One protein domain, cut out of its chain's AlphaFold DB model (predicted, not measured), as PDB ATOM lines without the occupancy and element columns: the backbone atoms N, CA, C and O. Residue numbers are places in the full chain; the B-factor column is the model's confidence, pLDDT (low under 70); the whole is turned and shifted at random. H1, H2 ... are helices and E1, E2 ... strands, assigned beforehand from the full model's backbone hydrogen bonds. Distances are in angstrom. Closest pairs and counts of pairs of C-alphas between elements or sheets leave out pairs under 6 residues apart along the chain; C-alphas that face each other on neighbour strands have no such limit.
ATOM      1  N   LEU A 104      28.617   7.331  28.453       82.56
ATOM      2  CA  LEU A 104      29.722   7.757  27.607       82.56
ATOM      3  C   LEU A 104      29.562   7.010  26.282       82.56
ATOM      4  O   LEU A 104      29.213   5.832  26.248       82.56
ATOM      5  N   THR A 105      29.700   7.729  25.179       83.75
ATOM      6  CA  THR A 105      29.470   7.222  23.827       83.75
ATOM      7  C   THR A 105      30.589   7.666  22.908       83.75
ATOM      8  O   THR A 105      31.185   8.728  23.103       83.75
ATOM      9  N   GLY A 106      30.832   6.872  21.866       84.62
ATOM     10  CA  GLY A 106      31.954   7.072  20.957       84.62
ATOM     11  C   GLY A 106      33.195   6.307  21.417       84.62
ATOM     12  O   GLY A 106      33.142   5.580  22.406       84.62
ATOM     13  N   PRO A 107      34.313   6.444  20.694       80.75
ATOM     14  CA  PRO A 107      35.525   5.679  20.957       80.75
ATOM     15  C   PRO A 107      36.355   6.293  22.097       80.75
ATOM     16  O   PRO A 107      37.564   6.466  21.964       80.75
ATOM     17  N   CYS A 108      35.705   6.711  23.183       79.88
ATOM     18  CA  CYS A 108      36.355   7.336  24.327       79.88
ATOM     19  C   CYS A 108      36.247   6.448  25.559       79.88
ATOM     20  O   CYS A 108      35.201   5.872  25.833       79.88
ATOM     21  N   MET A 109      37.339   6.384  26.306       76.50
ATOM     22  CA  MET A 109      37.480   5.638  27.550       76.50
ATOM     23  C   MET A 109      38.301   6.472  28.525       76.50
ATOM     24  O   MET A 109      39.048   7.365  28.115       76.50
ATOM     25  N   GLY A 110      38.213   6.171  29.814       76.00
ATOM     26  CA  GLY A 110      39.002   6.892  30.797       76.00
ATOM     27  C   GLY A 110      38.834   6.413  32.223       76.00
ATOM     28  O   GLY A 110      38.057   5.519  32.526       76.00
ATOM     29  N   LEU A 111      39.606   7.037  33.094       75.00
ATOM     30  CA  LEU A 111      39.640   6.830  34.528       75.00
ATOM     31  C   LEU A 111      39.698   8.204  35.186       75.00
ATOM     32  O   LEU A 111      40.428   9.082  34.726       75.00
ATOM     33  N   THR A 112      38.978   8.367  36.286       81.38
ATOM     34  CA  THR A 112      39.077   9.539  37.147       81.38
ATOM     35  C   THR A 112      39.135   9.120  38.609       81.38
ATOM     36  O   THR A 112      38.463   8.177  39.026       81.38
ATOM     37  N   MET A 113      39.942   9.825  39.395       78.06
ATOM     38  CA  MET A 113      40.092   9.650  40.840       78.06
ATOM     39  C   MET A 113      39.952  11.008  41.520       78.06
ATOM     40  O   MET A 113      40.486  12.004  41.035       78.06
ATOM     41  N   SER A 114      39.216  11.039  42.623       80.62
ATOM     42  CA  SER A 114      38.885  12.246  43.368       80.62
ATOM     43  C   SER A 114      39.372  12.097  44.795       80.62
ATOM     44  O   SER A 114      39.165  11.056  45.421       80.62
ATOM     45  N   PHE A 115      40.017  13.139  45.297       78.19
ATOM     46  CA  PHE A 115      40.638  13.176  46.610       78.19
ATOM     47  C   PHE A 115      40.094  14.354  47.417       78.19
ATOM     48  O   PHE A 115      39.723  15.383  46.843       78.19
ATOM     49  N   ASP A 116      40.039  14.211  48.739       78.44
ATOM     50  CA  ASP A 116      39.666  15.298  49.645       78.44
ATOM     51  C   ASP A 116      40.812  16.294  49.908       78.44
ATOM     52  O   ASP A 116      41.880  16.227  49.299       78.44
ATOM     53  N   ASP A 117      40.575  17.267  50.793       76.25
ATOM     54  CA  ASP A 117      41.553  18.295  51.179       76.25
ATOM     55  C   ASP A 117      42.740  17.754  51.995       76.25
ATOM     56  O   ASP A 117      43.742  18.451  52.172       76.25
ATOM     57  N   THR A 118      42.650  16.512  52.473       71.19
ATOM     58  CA  THR A 118      43.737  15.790  53.145       71.19
ATOM     59  C   THR A 118      44.501  14.864  52.198       71.19
ATOM     60  O   THR A 118      45.526  14.302  52.587       71.19
ATOM     61  N   GLY A 119      44.031  14.722  50.954       61.66
ATOM     62  CA  GLY A 119      44.575  13.800  49.963       61.66
ATOM     63  C   GLY A 119      44.046  12.370  50.086       61.66
ATOM     64  O   GLY A 119      44.603  11.470  49.458       61.66
ATOM     65  N   ALA A 120      42.987  12.131  50.863       71.12
ATOM     66  CA  ALA A 120      42.356  10.820  50.935       71.12
ATOM     67  C   ALA A 120      41.467  10.582  49.707       71.12
ATOM     68  O   ALA A 120      40.726  11.469  49.286       71.12
ATOM     69  N   LEU A 121      41.534   9.378  49.131       72.56
ATOM     70  CA  LEU A 121      40.698   8.980  47.996       72.56
ATOM     71  C   LEU A 121      39.228   8.905  48.431       72.56
ATOM     72  O   LEU A 121      38.897   8.163  49.357       72.56
ATOM     73  N   ILE A 122      38.357   9.643  47.745       83.50
ATOM     74  CA  ILE A 122      36.914   9.682  48.026       83.50
ATOM     75  C   ILE A 122      36.068   9.065  46.916       83.50
ATOM     76  O   ILE A 122      34.968   8.601  47.201       83.50
ATOM     77  N   ASP A 123      36.561   9.049  45.676       86.38
ATOM     78  CA  ASP A 123      35.861   8.422  44.554       86.38
ATOM     79  C   ASP A 123      36.823   7.991  43.445       86.38
ATOM     80  O   ASP A 123      37.861   8.617  43.209       86.38
ATOM     81  N   MET A 124      36.460   6.932  42.733       82.31
ATOM     82  CA  MET A 124      37.166   6.419  41.575       82.31
ATOM     83  C   MET A 124      36.162   5.841  40.581       82.31
ATOM     84  O   MET A 124      35.457   4.881  40.882       82.31
ATOM     85  N   ALA A 125      36.155   6.371  39.362       85.94
ATOM     86  CA  ALA A 125      35.256   5.921  38.310       85.94
ATOM     87  C   ALA A 125      36.006   5.696  37.005       85.94
ATOM     88  O   ALA A 125      36.945   6.428  36.683       85.94
ATOM     89  N   ALA A 126      35.582   4.700  36.236       79.44
ATOM     90  CA  ALA A 126      36.224   4.381  34.974       79.44
ATOM     91  C   ALA A 126      35.272   3.877  33.900       79.44
ATOM     92  O   ALA A 126      34.275   3.224  34.179       79.44
ATOM     93  N   ASP A 127      35.649   4.122  32.656       78.75
ATOM     94  CA  ASP A 127      35.092   3.493  31.476       78.75
ATOM     95  C   ASP A 127      36.227   2.826  30.700       78.75
ATOM     96  O   ASP A 127      37.134   3.492  30.195       78.75
ATOM     97  N   PHE A 128      36.179   1.498  30.626       70.19
ATOM     98  CA  PHE A 128      37.148   0.682  29.894       70.19
ATOM     99  C   PHE A 128      36.522  -0.059  28.712       70.19
ATOM    100  O   PHE A 128      37.147  -0.954  28.139       70.19
ATOM    101  N   ASN A 129      35.273   0.251  28.376       68.56
ATOM    102  CA  ASN A 129      34.557  -0.423  27.313       68.56
ATOM    103  C   ASN A 129      33.571   0.549  26.676       68.56
ATOM    104  O   ASN A 129      32.504   0.782  27.222       68.56
ATOM    105  N   GLU A 130      33.877   0.976  25.451       67.12
ATOM    106  CA  GLU A 130      33.062   1.892  24.636       67.12
ATOM    107  C   GLU A 130      31.578   1.482  24.488       67.12
ATOM    108  O   GLU A 130      30.739   2.284  24.078       67.12
ATOM    109  N   ALA A 131      31.241   0.213  24.751       68.12
ATOM    110  CA  ALA A 131      29.880  -0.317  24.690       68.12
ATOM    111  C   ALA A 131      29.188  -0.452  26.062       68.12
ATOM    112  O   ALA A 131      28.022  -0.857  26.112       68.12
ATOM    113  N   ALA A 132      29.884  -0.168  27.161       72.56
ATOM    114  CA  ALA A 132      29.386  -0.244  28.528       72.56
ATOM    115  C   ALA A 132      29.371   1.155  29.165       72.56
ATOM    116  O   ALA A 132      30.101   2.038  28.736       72.56
ATOM    117  N   PRO A 133      28.516   1.397  30.167       79.50
ATOM    118  CA  PRO A 133      28.574   2.643  30.915       79.50
ATOM    119  C   PRO A 133      29.789   2.670  31.859       79.50
ATOM    120  O   PRO A 133      30.275   1.603  32.252       79.50
ATOM    121  N   PRO A 134      30.198   3.864  32.321       84.12
ATOM    122  CA  PRO A 134      31.211   3.991  33.359       84.12
ATOM    123  C   PRO A 134      30.816   3.265  34.652       84.12
ATOM    124  O   PRO A 134      29.642   3.245  35.044       84.12
ATOM    125  N   ILE A 135      31.807   2.709  35.338       81.56
ATOM    126  CA  ILE A 135      31.676   1.968  36.592       81.56
ATOM    127  C   ILE A 135      32.325   2.722  37.748       81.56
ATOM    128  O   ILE A 135      33.318   3.425  37.562       81.56
ATOM    129  N   ASP A 136      31.768   2.544  38.939       84.19
ATOM    130  CA  ASP A 136      32.371   2.973  40.197       84.19
ATOM    131  C   ASP A 136      33.319   1.870  40.673       84.19
ATOM    132  O   ASP A 136      32.922   0.730  40.948       84.19
ATOM    133  N   LEU A 137      34.607   2.203  40.686       76.31
ATOM    134  CA  LEU A 137      35.669   1.272  41.018       76.31
ATOM    135  C   LEU A 137      35.785   1.050  42.523       76.31
ATOM    136  O   LEU A 137      36.108  -0.067  42.929       76.31
ATOM    137  N   LEU A 138      35.486   2.051  43.357       77.06
ATOM    138  CA  LEU A 138      35.536   1.873  44.808       77.06
ATOM    139  C   LEU A 138      34.481   0.871  45.262       77.06
ATOM    140  O   LEU A 138      34.800  -0.076  45.986       77.06
ATOM    141  N   GLU A 139      33.244   1.019  44.791       77.75
ATOM    142  CA  GLU A 139      32.179   0.081  45.131       77.75
ATOM    143  C   GLU A 139      32.415  -1.298  44.478       77.75
ATOM    144  O   GLU A 139      32.160  -2.336  45.105       77.75
ATOM    145  N   TYR A 140      33.017  -1.348  43.280       75.81
ATOM    146  CA  TYR A 140      33.453  -2.609  42.671       75.81
ATOM    147  C   TYR A 140      34.444  -3.379  43.546       75.81
ATOM    148  O   TYR A 140      34.206  -4.556  43.856       75.81
ATOM    149  N   TYR A 141      35.518  -2.738  44.004       70.25
ATOM    150  CA  TYR A 141      36.493  -3.387  44.881       70.25
ATOM    151  C   TYR A 141      35.902  -3.710  46.258       70.25
ATOM    152  O   TYR A 141      36.118  -4.816  46.759       70.25
ATOM    153  N   ALA A 142      35.076  -2.829  46.833       70.81
ATOM    154  CA  ALA A 142      34.395  -3.072  48.108       70.81
ATOM    155  C   ALA A 142      33.447  -4.284  48.057       70.81
ATOM    156  O   ALA A 142      33.287  -5.004  49.044       70.81
ATOM    157  N   SER A 143      32.857  -4.567  46.891       72.25
ATOM    158  CA  SER A 143      32.041  -5.767  46.669       72.25
ATOM    159  C   SER A 143      32.856  -7.066  46.553       72.25
ATOM    160  O   SER A 143      32.281  -8.144  46.377       72.25
ATOM    161  N   GLY A 144      34.189  -6.990  46.614       64.81
ATOM    162  CA  GLY A 144      35.078  -8.107  46.315       64.81
ATOM    163  C   GLY A 144      35.069  -8.474  44.831       64.81
ATOM    164  O   GLY A 144      35.121  -9.661  44.510       64.81
ATOM    165  N   GLN A 145      34.966  -7.470  43.948       72.75
ATOM    166  CA  GLN A 145      34.955  -7.617  42.486       72.75
ATOM    167  C   GLN A 145      33.729  -8.367  41.931       72.75
ATOM    168  O   GLN A 145      33.798  -9.014  40.885       72.75
ATOM    169  N   GLN A 146      32.595  -8.311  42.637       72.06
ATOM    170  CA  GLN A 146      31.381  -9.063  42.286       72.06
ATOM    171  C   GLN A 146      30.290  -8.196  41.659       72.06
ATOM    172  O   GLN A 146      29.498  -8.699  40.865       72.06
ATOM    173  N   ASN A 147      30.256  -6.909  42.001       75.75
ATOM    174  CA  ASN A 147      29.277  -5.948  41.512       75.75
ATOM    175  C   ASN A 147      30.023  -4.785  40.873       75.75
ATOM    176  O   ASN A 147      30.846  -4.186  41.545       75.75
ATOM    177  N   ALA A 148      29.729  -4.450  39.619       78.50
ATOM    178  CA  ALA A 148      30.264  -3.266  38.945       78.50
ATOM    179  C   ALA A 148      29.149  -2.210  38.830       78.50
ATOM    180  O   ALA A 148      28.469  -2.142  37.800       78.50
ATOM    181  N   PRO A 149      28.857  -1.476  39.917       83.56
ATOM    182  CA  PRO A 149      27.818  -0.458  39.916       83.56
ATOM    183  C   PRO A 149      28.182   0.662  38.947       83.56
ATOM    184  O   PRO A 149      29.351   0.959  38.701       83.56
ATOM    185  N   ARG A 150      27.152   1.267  38.361       87.12
ATOM    186  CA  ARG A 150      27.316   2.358  37.406       87.12
ATOM    187  C   ARG A 150      27.747   3.626  38.148       87.12
ATOM    188  O   ARG A 150      27.114   3.991  39.138       87.12
ATOM    189  N   ALA A 151      28.769   4.305  37.636       88.75
ATOM    190  CA  ALA A 151      29.195   5.613  38.126       88.75
ATOM    191  C   ALA A 151      28.429   6.761  37.448       88.75
ATOM    192  O   ALA A 151      27.774   6.590  36.411       88.75
ATOM    193  N   PHE A 152      28.565   7.955  38.025       89.94
ATOM    194  CA  PHE A 152      28.009   9.211  37.518       89.94
ATOM    195  C   PHE A 152      26.485   9.222  37.365       89.94
ATOM    196  O   PHE A 152      25.967   9.967  36.540       89.94
ATOM    197  N   THR A 153      25.750   8.406  38.114       90.56
ATOM    198  CA  THR A 153      24.276   8.430  38.094       90.56
ATOM    199  C   THR A 153      23.744   9.386  39.155       90.56
ATOM    200  O   THR A 153      24.477   9.759  40.065       90.56
ATOM    201  N   ALA A 154      22.472   9.781  39.091       87.12
ATOM    202  CA  ALA A 154      21.901  10.628  40.144       87.12
ATOM    203  C   ALA A 154      21.910   9.958  41.537       87.12
ATOM    204  O   ALA A 154      22.018  10.655  42.545       87.12
ATOM    205  N   ASP A 155      21.799   8.625  41.583       88.81
ATOM    206  CA  ASP A 155      21.793   7.830  42.821       88.81
ATOM    207  C   ASP A 155      23.197   7.339  43.232       88.81
ATOM    208  O   ASP A 155      23.385   6.936  44.379       88.81
ATOM    209  N   ASN A 156      24.168   7.381  42.312       90.56
ATOM    210  CA  ASN A 156      25.591   7.128  42.554       90.56
ATOM    211  C   ASN A 156      26.446   8.168  41.798       90.56
ATOM    212  O   ASN A 156      26.983   7.859  40.720       90.56
ATOM    213  N   PRO A 157      26.458   9.432  42.264       91.75
ATOM    214  CA  PRO A 157      27.180  10.511  41.605       91.75
ATOM    215  C   PRO A 157      28.672  10.429  41.906       91.75
ATOM    216  O   PRO A 157      29.072   9.940  42.954       91.75
ATOM    217  N   TYR A 158      29.491  10.986  41.017       91.38
ATOM    218  CA  TYR A 158      30.923  11.093  41.273       91.38
ATOM    219  C   TYR A 158      31.221  12.159  42.335       91.38
ATOM    220  O   TYR A 158      30.880  13.330  42.159       91.38
ATOM    221  N   MET A 159      31.845  11.775  43.438       91.31
ATOM    222  CA  MET A 159      32.065  12.620  44.605       91.31
ATOM    223  C   MET A 159      33.339  13.444  44.465       91.31
ATOM    224  O   MET A 159      34.420  12.936  44.174       91.31
ATOM    225  N   VAL A 160      33.227  14.745  44.718       86.56
ATOM    226  CA  VAL A 160      34.318  15.699  44.538       86.56
ATOM    227  C   VAL A 160      34.389  16.671  45.716       86.56
ATOM    228  O   VAL A 160      33.430  17.376  46.019       86.56
ATOM    229  N   HIS A 161      35.529  16.751  46.398       86.12
ATOM    230  CA  HIS A 161      35.688  17.672  47.525       86.12
ATOM    231  C   HIS A 161      36.011  19.091  47.044       86.12
ATOM    232  O   HIS A 161      36.914  19.282  46.234       86.12
ATOM    233  N   VAL A 162      35.322  20.111  47.566       84.75
ATOM    234  CA  VAL A 162      35.487  21.516  47.120       84.75
ATOM    235  C   VAL A 162      36.871  22.115  47.392       84.75
ATOM    236  O   VAL A 162      37.231  23.129  46.795       84.75
ATOM    237  N   ASP A 163      37.623  21.503  48.303       79.25
ATOM    238  CA  ASP A 163      39.009  21.841  48.643       79.25
ATOM    239  C   ASP A 163      39.994  20.718  48.266       79.25
ATOM    240  O   ASP A 163      41.164  20.780  48.624       79.25
ATOM    241  N   GLY A 164      39.518  19.683  47.572       75.50
ATOM    242  CA  GLY A 164      40.332  18.550  47.148       75.50
ATOM    243  C   GLY A 164      40.858  18.689  45.724       75.50
ATOM    244  O   GLY A 164      40.943  19.790  45.170       75.50
ATOM    245  N   PHE A 165      41.184  17.557  45.104       73.75
ATOM    246  CA  PHE A 165      41.660  17.512  43.724       73.75
ATOM    247  C   PHE A 165      41.159  16.273  42.979       73.75
ATOM    248  O   PHE A 165      40.854  15.242  43.573       73.75
ATOM    249  N   VAL A 166      41.073  16.382  41.656       74.75
ATOM    250  CA  VAL A 166      40.666  15.303  40.752       74.75
ATOM    251  C   VAL A 166      41.796  15.036  39.775       74.75
ATOM    252  O   VAL A 166      42.324  15.971  39.181       74.75
ATOM    253  N   VAL A 167      42.150  13.775  39.564       67.50
ATOM    254  CA  VAL A 167      43.081  13.347  38.514       67.50
ATOM    255  C   VAL A 167      42.353  12.464  37.519       67.50
ATOM    256  O   VAL A 167      41.498  11.665  37.891       67.50
ATOM    257  N   TYR A 168      42.695  12.602  36.247       71.62
ATOM    258  CA  TYR A 168      42.043  11.868  35.177       71.62
ATOM    259  C   TYR A 168      43.040  11.425  34.118       71.62
ATOM    260  O   TYR A 168      44.051  12.080  33.862       71.62
ATOM    261  N   ALA A 169      42.710  10.320  33.461       66.50
ATOM    262  CA  ALA A 169      43.379   9.829  32.272       66.50
ATOM    263  C   ALA A 169      42.331   9.310  31.287       66.50
ATOM    264  O   ALA A 169      41.312   8.757  31.689       66.50
ATOM    265  N   GLY A 170      42.574   9.471  29.995       69.31
ATOM    266  CA  GLY A 170      41.631   9.082  28.960       69.31
ATOM    267  C   GLY A 170      42.311   8.671  27.668       69.31
ATOM    268  O   GLY A 170      43.442   9.069  27.378       69.31
ATOM    269  N   ILE A 171      41.588   7.866  26.894       68.38
ATOM    270  CA  ILE A 171      41.941   7.480  25.533       68.38
ATOM    271  C   ILE A 171      40.773   7.805  24.610       68.38
ATOM    272  O   ILE A 171      39.617   7.598  24.965       68.38
ATOM    273  N   ALA A 172      41.092   8.303  23.423       74.88
ATOM    274  CA  ALA A 172      40.161   8.714  22.392       74.88
ATOM    275  C   ALA A 172      40.548   8.031  21.070       74.88
ATOM    276  O   ALA A 172      41.332   8.562  20.290       74.88
ATOM    277  N   GLY A 173      40.012   6.839  20.818       68.75
ATOM    278  CA  GLY A 173      40.289   6.033  19.632       68.75
ATOM    279  C   GLY A 173      41.547   5.157  19.728       68.75
ATOM    280  O   GLY A 173      42.286   5.188  20.718       68.75
ATOM    281  N   PRO A 174      41.809   4.340  18.692       65.06
ATOM    282  CA  PRO A 174      42.972   3.457  18.654       65.06
ATOM    283  C   PRO A 174      44.295   4.245  18.549       65.06
ATOM    284  O   PRO A 174      44.274   5.414  18.164       65.06
ATOM    285  N   PRO A 175      45.453   3.612  18.829       58.66
ATOM    286  CA  PRO A 175      46.792   4.186  18.630       58.66
ATOM    287  C   PRO A 175      46.959   4.935  17.298       58.66
ATOM    288  O   PRO A 175      46.707   4.371  16.229       58.66
ATOM    289  N   GLY A 176      47.355   6.212  17.359       61.66
ATOM    290  CA  GLY A 176      47.494   7.113  16.198       61.66
ATOM    291  C   GLY A 176      46.180   7.509  15.500       61.66
ATOM    292  O   GLY A 176      46.196   8.181  14.465       61.66
ATOM    293  N   GLY A 177      45.042   7.071  16.041       70.56
ATOM    294  CA  GLY A 177      43.685   7.376  15.593       70.56
ATOM    295  C   GLY A 177      42.986   8.425  16.456       70.56
ATOM    296  O   GLY A 177      41.757   8.458  16.468       70.56
ATOM    297  N   GLY A 178      43.756   9.240  17.182       74.38
ATOM    298  CA  GLY A 178      43.238  10.285  18.050       74.38
ATOM    299  C   GLY A 178      42.489  11.395  17.308       74.38
ATOM    300  O   GLY A 178      42.650  11.559  16.090       74.38
ATOM    301  N   PRO A 179      41.665  12.172  18.029       79.50
ATOM    302  CA  PRO A 179      40.819  13.209  17.455       79.50
ATOM    303  C   PRO A 179      41.654  14.387  16.933       79.50
ATOM    304  O   PRO A 179      42.285  15.111  17.704       79.50
ATOM    305  N   ARG A 180      41.640  14.586  15.610       85.00
ATOM    306  CA  ARG A 180      42.353  15.668  14.908       85.00
ATOM    307  C   ARG A 180      41.455  16.886  14.732       85.00
ATOM    308  O   ARG A 180      40.289  16.712  14.382       85.00
ATOM    309  N   ASN A 181      42.004  18.088  14.897       85.75
ATOM    310  CA  ASN A 181      41.273  19.360  14.829       85.75
ATOM    311  C   ASN A 181      39.987  19.310  15.654       85.75
ATOM    312  O   ASN A 181      38.885  19.538  15.150       85.75
ATOM    313  N   HIS A 182      40.127  18.882  16.901       82.50
ATOM    314  CA  HIS A 182      38.983  18.582  17.732       82.50
ATOM    315  C   HIS A 182      38.510  19.816  18.478       82.50
ATOM    316  O   HIS A 182      39.301  20.673  18.861       82.50
ATOM    317  N   VAL A 183      37.208  19.868  18.713       86.88
ATOM    318  CA  VAL A 183      36.549  20.835  19.579       86.88
ATOM    319  C   VAL A 183      35.841  20.052  20.662       86.88
ATOM    320  O   VAL A 183      35.161  19.067  20.368       86.88
ATOM    321  N   TRP A 184      36.002  20.481  21.902       85.12
ATOM    322  CA  TRP A 184      35.292  19.933  23.041       85.12
ATOM    323  C   TRP A 184      34.463  21.014  23.720       85.12
ATOM    324  O   TRP A 184      34.820  22.189  23.712       85.12
ATOM    325  N   GLU A 185      33.350  20.598  24.303       82.81
ATOM    326  CA  GLU A 185      32.429  21.454  25.041       82.81
ATOM    327  C   GLU A 185      31.958  20.704  26.281       82.81
ATOM    328  O   GLU A 185      31.667  19.505  26.230       82.81
ATOM    329  N   ILE A 186      31.867  21.417  27.395       76.38
ATOM    330  CA  ILE A 186      31.296  20.923  28.638       76.38
ATOM    331  C   ILE A 186      30.152  21.843  29.016       76.38
ATOM    332  O   ILE A 186      30.299  23.064  29.072       76.38
ATOM    333  N   THR A 187      28.996  21.256  29.283       73.94
ATOM    334  CA  THR A 187      27.770  21.977  29.585       73.94
ATOM    335  C   THR A 187      27.146  21.470  30.878       73.94
ATOM    336  O   THR A 187      27.357  20.339  31.316       73.94
ATOM    337  N   THR A 188      26.360  22.327  31.515       69.06
ATOM    338  CA  THR A 188      25.466  21.946  32.608       69.06
ATOM    339  C   THR A 188      24.171  22.726  32.467       69.06
ATOM    340  O   THR A 188      24.175  23.900  32.093       69.06
ATOM    341  N   PHE A 189      23.033  22.081  32.725       64.88
ATOM    342  CA  PHE A 189      21.706  22.700  32.592       64.88
ATOM    343  C   PHE A 189      21.486  23.421  31.239       64.88
ATOM    344  O   PHE A 189      20.773  24.425  31.169       64.88
ATOM    345  N   GLY A 190      22.103  22.916  30.163       60.91
ATOM    346  CA  GLY A 190      22.032  23.495  28.817       60.91
ATOM    347  C   GLY A 190      22.822  24.795  28.619       60.91
ATOM    348  O   GLY A 190      22.583  25.494  27.635       60.91
ATOM    349  N   GLN A 191      23.722  25.147  29.540       64.25
ATOM    350  CA  GLN A 191      24.676  26.245  29.385       64.25
ATOM    351  C   GLN A 191      26.086  25.686  29.231       64.25
ATOM    352  O   GLN A 191      26.495  24.843  30.029       64.25
ATOM    353  N   ALA A 192      26.820  26.184  28.235       65.25
ATOM    354  CA  ALA A 192      28.248  25.935  28.112       65.25
ATOM    355  C   ALA A 192      28.957  26.473  29.357       65.25
ATOM    356  O   ALA A 192      28.860  27.661  29.678       65.25
ATOM    357  N   LEU A 193      29.607  25.568  30.082       68.75
ATOM    358  CA  LEU A 193      30.537  25.909  31.147       68.75
ATOM    359  C   LEU A 193      31.866  26.298  30.531       68.75
ATOM    360  O   LEU A 193      32.431  27.319  30.915       68.75
ATOM    361  N   ASP A 194      32.329  25.502  29.569       69.44
ATOM    362  CA  ASP A 194      33.590  25.743  28.899       69.44
ATOM    363  C   ASP A 194      33.691  25.010  27.564       69.44
ATOM    364  O   ASP A 194      32.994  24.022  27.317       69.44
ATOM    365  N   GLU A 195      34.581  25.503  26.716       76.38
ATOM    366  CA  GLU A 195      34.855  24.954  25.399       76.38
ATOM    367  C   GLU A 195      36.325  25.161  25.033       76.38
ATOM    368  O   GLU A 195      36.972  26.128  25.439       76.38
ATOM    369  N   GLY A 196      36.851  24.265  24.211       77.44
ATOM    370  CA  GLY A 196      38.215  24.362  23.724       77.44
ATOM    371  C   GLY A 196      38.443  23.477  22.514       77.44
ATOM    372  O   GLY A 196      37.518  22.887  21.961       77.44
ATOM    373  N   GLY A 197      39.693  23.389  22.082       78.00
ATOM    374  CA  GLY A 197      40.066  22.546  20.960       78.00
ATOM    375  C   GLY A 197      41.557  22.574  20.675       78.00
ATOM    376  O   GLY A 197      42.262  23.475  21.128       78.00
ATOM    377  N   ASP A 198      42.014  21.576  19.928       76.88
ATOM    378  CA  ASP A 198      43.402  21.428  19.497       76.88
ATOM    379  C   ASP A 198      43.450  20.823  18.085       76.88
ATOM    380  O   ASP A 198      42.692  19.905  17.749       76.88
ATOM    381  N   ASP A 199      44.361  21.338  17.261       77.50
ATOM    382  CA  ASP A 199      44.624  20.864  15.906       77.50
ATOM    383  C   ASP A 199      45.081  19.389  15.907       77.50
ATOM    384  O   ASP A 199      44.758  18.645  14.978       77.50
ATOM    385  N   ASN A 200      45.794  18.933  16.950       70.50
ATOM    386  CA  ASN A 200      46.280  17.551  17.130       70.50
ATOM    387  C   ASN A 200      46.669  16.838  15.803       70.50
ATOM    388  O   ASN A 200      46.101  15.797  15.439       70.50
ATOM    389  N   PRO A 201      47.607  17.397  15.010       74.81
ATOM    390  CA  PRO A 201      47.916  16.895  13.671       74.81
ATOM    391  C   PRO A 201      48.593  15.521  13.683       74.81
ATOM    392  O   PRO A 201      48.649  14.863  12.641       74.81
ATOM    393  N   ASP A 202      49.089  15.069  14.830       70.44
ATOM    394  CA  ASP A 202      49.729  13.764  14.976       70.44
ATOM    395  C   ASP A 202      48.725  12.660  15.344       70.44
ATOM    396  O   ASP A 202      49.004  11.482  15.127       70.44
ATOM    397  N   GLY A 203      47.488  13.019  15.714       71.00
ATOM    398  CA  GLY A 203      46.456  12.054  16.095       71.00
ATOM    399  C   GLY A 203      46.758  11.398  17.437       71.00
ATOM    400  O   GLY A 203      46.506  10.203  17.611       71.00
ATOM    401  N   GLU A 204      47.301  12.183  18.366       67.62
ATOM    402  CA  GLU A 204      47.516  11.791  19.751       67.62
ATOM    403  C   GLU A 204      46.174  11.411  20.362       67.62
ATOM    404  O   GLU A 204      45.187  12.140  20.254       67.62
ATOM    405  N   ASN A 205      46.112  10.220  20.941       62.66
ATOM    406  CA  ASN A 205      44.861   9.606  21.362       62.66
ATOM    407  C   ASN A 205      44.787   9.420  22.872       62.66
ATOM    408  O   ASN A 205      43.844   8.796  23.340       62.66
ATOM    409  N   ARG A 206      45.766   9.913  23.632       63.44
ATOM    410  CA  ARG A 206      45.806   9.786  25.088       63.44
ATOM    411  C   ARG A 206      45.981  11.147  25.727       63.44
ATOM    412  O   ARG A 206      46.680  11.996  25.177       63.44
ATOM    413  N   ASN A 207      45.334  11.335  26.870       63.25
ATOM    414  CA  ASN A 207      45.440  12.558  27.648       63.25
ATOM    415  C   ASN A 207      45.316  12.251  29.143       63.25
ATOM    416  O   ASN A 207      44.518  11.399  29.530       63.25
ATOM    417  N   ALA A 208      46.070  12.954  29.978       60.56
ATOM    418  CA  ALA A 208      45.903  12.941  31.423       60.56
ATOM    419  C   ALA A 208      46.178  14.319  32.016       60.56
ATOM    420  O   ALA A 208      46.872  15.157  31.430       60.56
ATOM    421  N   GLY A 209      45.632  14.530  33.205       59.75
ATOM    422  CA  GLY A 209      45.835  15.748  33.964       59.75
ATOM    423  C   GLY A 209      45.261  15.649  35.367       59.75
ATOM    424  O   GLY A 209      44.705  14.627  35.774       59.75
ATOM    425  N   GLY A 210      45.397  16.747  36.096       61.00
ATOM    426  CA  GLY A 210      44.819  16.931  37.415       61.00
ATOM    427  C   GLY A 210      44.222  18.323  37.551       61.00
ATOM    428  O   GLY A 210      44.601  19.243  36.826       61.00
ATOM    429  N   ILE A 211      43.261  18.464  38.458       64.94
ATOM    430  CA  ILE A 211      42.600  19.725  38.774       64.94
ATOM    431  C   ILE A 211      42.505  19.851  40.291       64.94
ATOM    432  O   ILE A 211      41.866  19.024  40.937       64.94
ATOM    433  N   SER A 212      43.102  20.904  40.850       70.94
ATOM    434  CA  SER A 212      42.943  21.282  42.260       70.94
ATOM    435  C   SER A 212      41.717  22.175  42.426       70.94
ATOM    436  O   SER A 212      41.685  23.308  41.947       70.94
ATOM    437  N   LEU A 213      40.681  21.701  43.111       70.75
ATOM    438  CA  LEU A 213      39.454  22.477  43.291       70.75
ATOM    439  C   LEU A 213      39.626  23.612  44.292       70.75
ATOM    440  O   LEU A 213      38.974  24.648  44.151       70.75
ATOM    441  N   ALA A 214      40.539  23.455  45.251       69.75
ATOM    442  CA  ALA A 214      40.863  24.497  46.213       69.75
ATOM    443  C   ALA A 214      41.301  25.803  45.531       69.75
ATOM    444  O   ALA A 214      40.944  26.887  46.007       69.75
ATOM    445  N   GLU A 215      42.044  25.683  44.426       67.69
ATOM    446  CA  GLU A 215      42.574  26.794  43.636       67.69
ATOM    447  C   GLU A 215      41.580  27.315  42.599       67.69
ATOM    448  O   GLU A 215      41.504  28.522  42.361       67.69
ATOM    449  N   GLN A 216      40.814  26.409  41.986       65.69
ATOM    450  CA  GLN A 216      39.923  26.750  40.878       65.69
ATOM    451  C   GLN A 216      38.569  27.295  41.345       65.69
ATOM    452  O   GLN A 216      37.964  28.130  40.668       65.69
ATOM    453  N   LEU A 217      38.076  26.868  42.513       65.62
ATOM    454  CA  LEU A 217      36.800  27.336  43.043       65.62
ATOM    455  C   LEU A 217      36.996  28.575  43.927       65.62
ATOM    456  O   LEU A 217      37.596  28.487  45.005       65.62
ATOM    457  N   PRO A 218      36.427  29.743  43.563       69.94
ATOM    458  CA  PRO A 218      36.415  30.877  44.476       69.94
ATOM    459  C   PRO A 218      35.655  30.499  45.752       69.94
ATOM    460  O   PRO A 218      34.696  29.734  45.707       69.94
ATOM    461  N   ALA A 219      36.016  31.085  46.895       72.81
ATOM    462  CA  ALA A 219      35.434  30.713  48.193       72.81
ATOM    463  C   ALA A 219      33.888  30.744  48.226       72.81
ATOM    464  O   ALA A 219      33.265  29.943  48.914       72.81
ATOM    465  N   GLY A 220      33.251  31.635  47.455       69.31
ATOM    466  CA  GLY A 220      31.787  31.702  47.332       69.31
ATOM    467  C   GLY A 220      31.144  30.608  46.463       69.31
ATOM    468  O   GLY A 220      29.923  30.475  46.486       69.31
ATOM    469  N   ALA A 221      31.940  29.852  45.704       68.62
ATOM    470  CA  ALA A 221      31.532  28.703  44.893       68.62
ATOM    471  C   ALA A 221      31.772  27.356  45.600       68.62
ATOM    472  O   ALA A 221      31.357  26.330  45.077       68.62
ATOM    473  N   LYS A 222      32.405  27.341  46.782       80.62
ATOM    474  CA  LYS A 222      32.643  26.120  47.573       80.62
ATOM    475  C   LYS A 222      31.361  25.677  48.275       80.62
ATOM    476  O   LYS A 222      31.156  25.908  49.470       80.62
ATOM    477  N   VAL A 223      30.456  25.096  47.496       77.38
ATOM    478  CA  VAL A 223      29.157  24.600  47.956       77.38
ATOM    479  C   VAL A 223      29.093  23.088  47.880       77.38
ATOM    480  O   VAL A 223      29.770  22.508  47.048       77.38
ATOM    481  N   SER A 224      28.274  22.477  48.735       85.12
ATOM    482  CA  SER A 224      27.924  21.059  48.611       85.12
ATOM    483  C   SER A 224      26.591  20.926  47.878       85.12
ATOM    484  O   SER A 224      25.576  21.483  48.333       85.12
ATOM    485  N   ALA A 225      26.608  20.254  46.729       81.25
ATOM    486  CA  ALA A 225      25.453  20.034  45.861       81.25
ATOM    487  C   ALA A 225      25.723  19.001  44.756       81.25
ATOM    488  O   ALA A 225      26.862  18.805  44.336       81.25
ATOM    489  N   LEU A 226      24.629  18.414  44.264       82.94
ATOM    490  CA  LEU A 226      24.576  17.517  43.112       82.94
ATOM    491  C   LEU A 226      24.422  18.308  41.806       82.94
ATOM    492  O   LEU A 226      23.541  19.168  41.689       82.94
ATOM    493  N   PHE A 227      25.229  17.964  40.808       79.62
ATOM    494  CA  PHE A 227      25.246  18.580  39.486       79.62
ATOM    495  C   PHE A 227      25.044  17.546  38.403       79.62
ATOM    496  O   PHE A 227      25.641  16.477  38.457       79.62
ATOM    497  N   LYS A 228      24.255  17.906  37.387       83.75
ATOM    498  CA  LYS A 228      24.295  17.219  36.099       83.75
ATOM    499  C   LYS A 228      25.368  17.867  35.229       83.75
ATOM    500  O   LYS A 228      25.428  19.095  35.157       83.75
ATOM    501  N   ILE A 229      26.169  17.062  34.551       83.12
ATOM    502  CA  ILE A 229      27.177  17.502  33.594       83.12
ATOM    503  C   ILE A 229      27.013  16.740  32.285       83.12
ATOM    504  O   ILE A 229      26.721  15.545  32.284       83.12
ATOM    505  N   ASP A 230      27.211  17.440  31.180       84.81
ATOM    506  CA  ASP A 230      27.242  16.870  29.843       84.81
ATOM    507  C   ASP A 230      28.547  17.330  29.176       84.81
ATOM    508  O   ASP A 230      28.934  18.493  29.288       84.81
ATOM    509  N   GLY A 231      29.243  16.435  28.491       85.62
ATOM    510  CA  GLY A 231      30.494  16.716  27.797       85.62
ATOM    511  C   GLY A 231      30.465  16.155  26.385       85.62
ATOM    512  O   GLY A 231      29.917  15.080  26.140       85.62
ATOM    513  N   SER A 232      31.063  16.867  25.439       87.38
ATOM    514  CA  SER A 232      31.204  16.392  24.069       87.38
ATOM    515  C   SER A 232      32.555  16.764  23.483       87.38
ATOM    516  O   SER A 232      33.165  17.760  23.859       87.38
ATOM    517  N   ILE A 233      33.018  15.941  22.551       86.31
ATOM    518  CA  ILE A 233      34.162  16.204  21.688       86.31
ATOM    519  C   ILE A 233      33.771  15.812  20.270       86.31
ATOM    520  O   ILE A 233      33.190  14.752  20.036       86.31
ATOM    521  N   THR A 234      34.088  16.668  19.311       88.44
ATOM    522  CA  THR A 234      33.905  16.414  17.882       88.44
ATOM    523  C   THR A 234      35.202  16.731  17.162       88.44
ATOM    524  O   THR A 234      35.909  17.655  17.548       88.44
ATOM    525  N   ALA A 235      35.548  15.949  16.147       88.25
ATOM    526  CA  ALA A 235      36.791  16.116  15.407       88.25
ATOM    527  C   ALA A 235      36.621  15.753  13.928       88.25
ATOM    528  O   ALA A 235      35.590  15.218  13.494       88.25
ATOM    529  N   ASP A 236      37.665  16.018  13.149       88.31
ATOM    530  CA  ASP A 236      37.722  15.627  11.747       88.31
ATOM    531  C   ASP A 236      37.566  14.111  11.557       88.31
ATOM    532  O   ASP A 236      37.773  13.292  12.453       88.31
ATOM    533  N   GLY A 237      37.178  13.715  10.342       82.69
ATOM    534  CA  GLY A 237      36.988  12.301  10.009       82.69
ATOM    535  C   GLY A 237      35.759  11.663  10.665       82.69
ATOM    536  O   GLY A 237      35.595  10.450  10.574       82.69
ATOM    537  N   GLY A 238      34.878  12.467  11.273       85.31
ATOM    538  CA  GLY A 238      33.656  11.995  11.924       85.31
ATOM    539  C   GLY A 238      33.885  11.418  13.320       85.31
ATOM    540  O   GLY A 238      33.010  10.717  13.823       85.31
ATOM    541  N   PHE A 239      35.039  11.692  13.935       87.69
ATOM    542  CA  PHE A 239      35.280  11.346  15.328       87.69
ATOM    543  C   PHE A 239      34.346  12.166  16.224       87.69
ATOM    544  O   PHE A 239      34.287  13.393  16.115       87.69
ATOM    545  N   ALA A 240      33.640  11.497  17.129       89.25
ATOM    546  CA  ALA A 240      32.872  12.164  18.164       89.25
ATOM    547  C   ALA A 240      32.769  11.282  19.404       89.25
ATOM    548  O   ALA A 240      32.550  10.075  19.280       89.25
ATOM    549  N   CYS A 241      32.861  11.907  20.573       87.75
ATOM    550  CA  CYS A 241      32.426  11.307  21.823       87.75
ATOM    551  C   CYS A 241      31.484  12.260  22.546       87.75
ATOM    552  O   CYS A 241      31.615  13.480  22.451       87.75
ATOM    553  N   ALA A 242      30.536  11.695  23.275       88.25
ATOM    554  CA  ALA A 242      29.646  12.451  24.136       88.25
ATOM    555  C   ALA A 242      29.383  11.645  25.397       88.25
ATOM    556  O   ALA A 242      29.199  10.430  25.315       88.25
ATOM    557  N   GLY A 243      29.352  12.313  26.538       87.06
ATOM    558  CA  GLY A 243      28.989  11.698  27.799       87.06
ATOM    559  C   GLY A 243      28.147  12.632  28.645       87.06
ATOM    560  O   GLY A 243      28.218  13.850  28.507       87.06
ATOM    561  N   ASP A 244      27.343  12.048  29.514       86.38
ATOM    562  CA  ASP A 244      26.571  12.767  30.508       86.38
ATOM    563  C   ASP A 244      26.528  11.994  31.818       86.38
ATOM    564  O   ASP A 244      26.651  10.768  31.854       86.38
ATOM    565  N   GLY A 245      26.367  12.721  32.912       88.88
ATOM    566  CA  GLY A 245      26.291  12.119  34.227       88.88
ATOM    567  C   GLY A 245      26.179  13.151  35.329       88.88
ATOM    568  O   GLY A 245      25.846  14.315  35.093       88.88
ATOM    569  N   TYR A 246      26.445  12.706  36.547       88.31
ATOM    570  CA  TYR A 246      26.306  13.503  37.748       88.31
ATOM    571  C   TYR A 246      27.565  13.454  38.593       88.31
ATOM    572  O   TYR A 246      28.203  12.410  38.730       88.31
ATOM    573  N   PHE A 247      27.882  14.593  39.193       87.88
ATOM    574  CA  PHE A 247      28.882  14.682  40.244       87.88
ATOM    575  C   PHE A 247      28.303  15.446  41.430       87.88
ATOM    576  O   PHE A 247      27.482  16.352  41.260       87.88
ATOM    577  N   GLU A 248      28.714  15.080  42.634       87.62
ATOM    578  CA  GLU A 248      28.340  15.770  43.859       87.62
ATOM    579  C   GLU A 248      29.572  16.401  44.491       87.62
ATOM    580  O   GLU A 248      30.616  15.782  44.671       87.62
ATOM    581  N   THR A 249      29.433  17.674  44.832       87.88
ATOM    582  CA  THR A 249      30.444  18.395  45.599       87.88
ATOM    583  C   THR A 249      30.215  18.195  47.091       87.88
ATOM    584  O   THR A 249      29.081  18.297  47.566       87.88
ATOM    585  N   VAL A 250      31.292  17.962  47.839       89.38
ATOM    586  CA  VAL A 250      31.281  17.779  49.299       89.38
ATOM    587  C   VAL A 250      32.305  18.669  49.995       89.38
ATOM    588  O   VAL A 250      33.169  19.260  49.353       89.38
ATOM    589  N   GLY A 251      32.173  18.824  51.316       86.81
ATOM    590  CA  GLY A 251      33.034  19.698  52.131       86.81
ATOM    591  C   GLY A 251      32.665  21.185  52.073       86.81
ATOM    592  O   GLY A 251      33.089  21.972  52.916       86.81
ATOM    593  N   GLY A 252      31.816  21.584  51.123       83.88
ATOM    594  CA  GLY A 252      31.368  22.961  50.941       83.88
ATOM    595  C   GLY A 252      30.136  23.343  51.759       83.88
ATOM    596  O   GLY A 252      29.448  22.513  52.359       83.88
ATOM    597  N   THR A 253      29.782  24.627  51.719       80.00
ATOM    598  CA  THR A 253      28.551  25.125  52.358       80.00
ATOM    599  C   THR A 253      27.317  24.558  51.640       80.00
ATOM    600  O   THR A 253      27.251  24.646  50.415       80.00
ATOM    601  N   PRO A 254      26.298  24.013  52.334       77.88
ATOM    602  CA  PRO A 254      25.107  23.492  51.662       77.88
ATOM    603  C   PRO A 254      24.457  24.547  50.756       77.88
ATOM    604  O   PRO A 254      24.180  25.657  51.214       77.88
ATOM    605  N   VAL A 255      24.168  24.208  49.492       65.69
ATOM    606  CA  VAL A 255      23.707  25.189  48.481       65.69
ATOM    607  C   VAL A 255      22.453  25.967  48.904       65.69
ATOM    608  O   VAL A 255      22.314  27.149  48.594       65.69
ATOM    609  N   LEU A 256      21.570  25.346  49.695       61.94
ATOM    610  CA  LEU A 256      20.359  25.972  50.249       61.94
ATOM    611  C   LEU A 256      20.650  27.164  51.176       61.94
ATOM    612  O   LEU A 256      19.762  27.973  51.434       61.94
ATOM    613  N   GLN A 257      21.877  27.271  51.684       57.31
ATOM    614  CA  GLN A 257      22.321  28.350  52.564       57.31
ATOM    615  C   GLN A 257      23.012  29.489  51.794       57.31
ATOM    616  O   GLN A 257      23.295  30.532  52.382       57.31
ATOM    617  N   VAL A 258      23.245  29.334  50.483       55.53
ATOM    618  CA  VAL A 258      23.972  30.310  49.662       55.53
ATOM    619  C   VAL A 258      23.015  31.083  48.755       55.53
ATOM    620  O   VAL A 258      22.547  30.598  47.724       55.53
ATOM    621  N   ALA A 259      22.741  32.339  49.113       45.16
ATOM    622  CA  ALA A 259      21.952  33.240  48.276       45.16
ATOM    623  C   ALA A 259      22.684  33.522  46.948       45.16
ATOM    624  O   ALA A 259      23.729  34.165  46.938       45.16
ATOM    625  N   GLY A 260      22.135  33.042  45.826       47.47
ATOM    626  CA  GLY A 260      22.757  33.189  44.502       47.47
ATOM    627  C   GLY A 260      23.910  32.215  44.214       47.47
ATOM    628  O   GLY A 260      24.586  32.384  43.201       47.47
ATOM    629  N   GLY A 261      24.115  31.192  45.057       42.34
ATOM    630  CA  GLY A 261      25.245  30.254  44.965       42.34
ATOM    631  C   GLY A 261      25.349  29.508  43.637       42.34
ATOM    632  O   GLY A 261      26.450  29.290  43.147       42.34
ATOM    633  N   VAL A 262      24.213  29.222  42.995       47.16
ATOM    634  CA  VAL A 262      24.171  28.564  41.678       47.16
ATOM    635  C   VAL A 262      24.898  29.390  40.606       47.16
ATOM    636  O   VAL A 262      25.649  28.832  39.821       47.16
ATOM    637  N   LEU A 263      24.750  30.720  40.588       48.47
ATOM    638  CA  LEU A 263      25.385  31.569  39.565       48.47
ATOM    639  C   LEU A 263      26.898  31.726  39.781       48.47
ATOM    640  O   LEU A 263      27.654  31.767  38.815       48.47
ATOM    641  N   VAL A 264      27.338  31.811  41.040       49.62
ATOM    642  CA  VAL A 264      28.764  31.907  41.401       49.62
ATOM    643  C   VAL A 264      29.478  30.586  41.131       49.62
ATOM    644  O   VAL A 264      30.610  30.579  40.658       49.62
ATOM    645  N   LEU A 265      28.790  29.472  41.371       52.91
ATOM    646  CA  LEU A 265      29.298  28.151  41.069       52.91
ATOM    647  C   LEU A 265      29.397  27.889  39.564       52.91
ATOM    648  O   LEU A 265      30.432  27.411  39.130       52.91
ATOM    649  N   LEU A 266      28.378  28.219  38.765       52.62
ATOM    650  CA  LEU A 266      28.443  28.043  37.306       52.62
ATOM    651  C   LEU A 266      29.627  28.813  36.698       52.62
ATOM    652  O   LEU A 266      30.331  28.290  35.843       52.62
ATOM    653  N   ALA A 267      29.902  30.022  37.199       48.31
ATOM    654  CA  ALA A 267      31.082  30.790  36.806       48.31
ATOM    655  C   ALA A 267      32.407  30.148  37.278       48.31
ATOM    656  O   ALA A 267      33.398  30.204  36.555       48.31
ATOM    657  N   GLY A 268      32.429  29.529  38.465       45.00
ATOM    658  CA  GLY A 268      33.584  28.780  38.978       45.00
ATOM    659  C   GLY A 268      33.844  27.470  38.227       45.00
ATOM    660  O   GLY A 268      34.992  27.143  37.953       45.00
ATOM    661  N   LEU A 269      32.788  26.760  37.820       51.66
ATOM    662  CA  LEU A 269      32.873  25.554  36.995       51.66
ATOM    663  C   LEU A 269      33.325  25.870  35.561       51.66
ATOM    664  O   LEU A 269      34.029  25.070  34.961       51.66
ATOM    665  N   GLY A 270      32.986  27.040  35.014       44.84
ATOM    666  CA  GLY A 270      33.563  27.478  33.738       44.84
ATOM    667  C   GLY A 270      35.065  27.769  33.832       44.84
ATOM    668  O   GLY A 270      35.830  27.371  32.962       44.84
ATOM    669  N   ALA A 271      35.522  28.378  34.933       38.56
ATOM    670  CA  ALA A 271      36.955  28.562  35.191       38.56
ATOM    671  C   ALA A 271      37.702  27.226  35.413       38.56
ATOM    672  O   ALA A 271      38.835  27.085  34.960       38.56
ATOM    673  N   PHE A 272      37.046  26.242  36.042       45.53
ATOM    674  CA  PHE A 272      37.556  24.888  36.307       45.53
ATOM    675  C   PHE A 272      37.969  24.124  35.043       45.53
ATOM    676  O   PHE A 272      38.966  23.409  35.059       45.53
ATOM    677  N   PHE A 273      37.230  24.279  33.946       48.72
ATOM    678  CA  PHE A 273      37.548  23.592  32.694       48.72
ATOM    679  C   PHE A 273      38.537  24.373  31.817       48.72
ATOM    680  O   PHE A 273      39.263  23.748  31.040       48.72
ATOM    681  N   ASN A 274      38.618  25.700  31.997       35.56
ATOM    682  CA  ASN A 274      39.459  26.585  31.182       35.56
ATOM    683  C   ASN A 274      40.925  26.560  31.659       35.56
ATOM    684  O   ASN A 274      41.862  26.761  30.887       35.56
ATOM    685  N   ALA A 275      41.142  26.262  32.943       31.28
ATOM    686  CA  ALA A 275      42.460  26.059  33.526       31.28
ATOM    687  C   ALA A 275      42.925  24.605  33.342       31.28
ATOM    688  O   ALA A 275      42.857  23.796  34.263       31.28
ATOM    689  N   ARG A 276      43.427  24.248  32.153       50.34
ATOM    690  CA  ARG A 276      44.125  22.965  31.960       50.34
ATOM    691  C   ARG A 276      45.598  23.142  31.619       50.34
ATOM    692  O   ARG A 276      45.937  23.880  30.698       50.34
ATOM    693  N   PRO A 277      46.443  22.285  32.200       37.81
ATOM    694  CA  PRO A 277      47.458  21.569  31.463       37.81
ATOM    695  C   PRO A 277      47.002  20.110  31.348       37.81
ATOM    696  O   PRO A 277      47.141  19.323  32.278       37.81
ATOM    697  N   ALA A 278      46.417  19.756  30.208       42.91
ATOM    698  CA  ALA A 278      46.201  18.364  29.837       42.91
ATOM    699  C   ALA A 278      47.300  18.024  28.826       42.91
ATOM    700  O   ALA A 278      47.447  18.744  27.838       42.91
ATOM    701  N   ARG A 279      48.134  17.018  29.108       39.94
ATOM    702  CA  ARG A 279      49.195  16.615  28.174       39.94
ATOM    703  C   ARG A 279      48.636  15.565  27.240       39.94
ATOM    704  O   ARG A 279      48.198  14.517  27.702       39.94
ATOM    705  N   THR A 280      48.688  15.825  25.945       41.69
ATOM    706  CA  THR A 280      48.392  14.831  24.919       41.69
ATOM    707  C   THR A 280      49.671  14.089  24.540       41.69
ATOM    708  O   THR A 280      50.768  14.645  24.605       41.69
ATOM    709  N   TRP A 281      49.561  12.799  24.231       39.38
ATOM    710  CA  TRP A 281      50.691  12.034  23.705       39.38
ATOM    711  C   TRP A 281      50.249  10.962  22.713       39.38
ATOM    712  O   TRP A 281      49.114  10.471  22.728       39.38
ATOM    713  N   ASN A 282      51.189  10.570  21.852       31.38
ATOM    714  CA  ASN A 282      51.033   9.426  20.963       31.38
ATOM    715  C   ASN A 282      51.047   8.125  21.772       31.38
ATOM    716  O   ASN A 282      52.012   7.838  22.486       31.38
TER     717      ASN A 282
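Overview. This is residues 104 to 282 of the 283 residues of an uncharacterized protein of Acidimicrobiaceae bacterium (UniProt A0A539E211). Two sheets of five strands each lie face to face as a sandwich; the second is strongly curled, and the two come together where E3 meets E2 and E1. At the other side, where E6 and E7 are apart, H3 packs on E6 and touches the short H2, while H1 and the turn after it project past edge strand E2. The printed part has 179 residues, with three named helices and ten named strands in the order E1 E2 H1 E3 E4 E5 E6 E7 H2 E8 E9 H3 E10, and its class is mixed, helices and strands. One sheet runs E2 E1 E4 E7 E10, antiparallel throughout; the other runs E3 E9 E8 E5 E6 and is mixed. The whole is compact, with a radius of gyration of the C-alphas of 16.3 A and spans of 48 by 39 by 28 A.

Arrangement. The twisted sheet holds E3, residues 158 to 161, E9, 240 to 250, E8, 223 to 234, E5, 182 to 188, and E6, 191 to 198, in that order. E3 and E9 are parallel, with N 160 and O 248 within hydrogen-bond range at 2.8 A. E8 and E9 form a hairpin, with N 229 and O 245 at 2.8 A; E8 bends by 70 degrees at residue 226. E8 and E5 are antiparallel, with N 185 and O 232 at 2.9 A. E5 and E6 form a hairpin, with N 184 and O 196 at 2.8 A. The other sheet holds E2, residues 121 to 127, E1, 108 to 115, E4, 165 to 172, E7, 206 to 212, and E10, 279 to 281. E1 and E2 form a hairpin, with N 112 and O 125 at 2.8 A. E1 and E4 are antiparallel, with N 111 and O 169 at 2.8 A; so are E4 and E7, with N 168 and O 209 at 2.9 A, and E7 and E10, with N 281 and O 206 at 3.1 A. The two sheets form a sandwich, two sheets face to face, their facing parts 10.0 A centre to centre and their strands at 25 degrees. The closest C-alphas of E2 and E3 are those of Asp 123 and Met 159, 5.7 A apart. H3, residues 261 to 274, is on one face of the twisted sheet, an arrangement of two layers; its closest C-alphas with E6 are those of Leu 193 and Gly 270, 4.3 A apart. With residues 268 to 272 alone H3 touches H2, residues 213 to 216, the closest C-alphas being those of Gln 216 and Phe 272 at 5.5 A. H2 only grazes the sheet of E2 to E10. H1, residues 137 to 142, is on that sheet at a height of 6.0 A, over none of its strands; C-alphas 124 and 137 are its closest to E2, 5.4 A. Every O i to N i+4 pair is within hydrogen-bond range in H1 and H3; H2 is too short for such a pair.

Along the chain. E1 begins at C-alpha 108 (36.355, 7.336, 24.327) and is 23.4 A long; E4 is 23.1 A. E8 is 31.5 A and E9 31.7 A, ending at C-alpha 250 (31.281, 17.779, 49.299). H3 is 20.1 A long. E10 ends at C-alpha 281 (50.691, 12.034, 23.705).

Size, cuts and confidence. The C-alphas farthest apart are those of Gly 176 and Gln 257, 49.1 A. The printed part has no cut. The link H1 to E3, residues 143 to 157, is long. Mean pLDDT of the printed part is 72.5; 63 residues are under 70, among them 255 to 282.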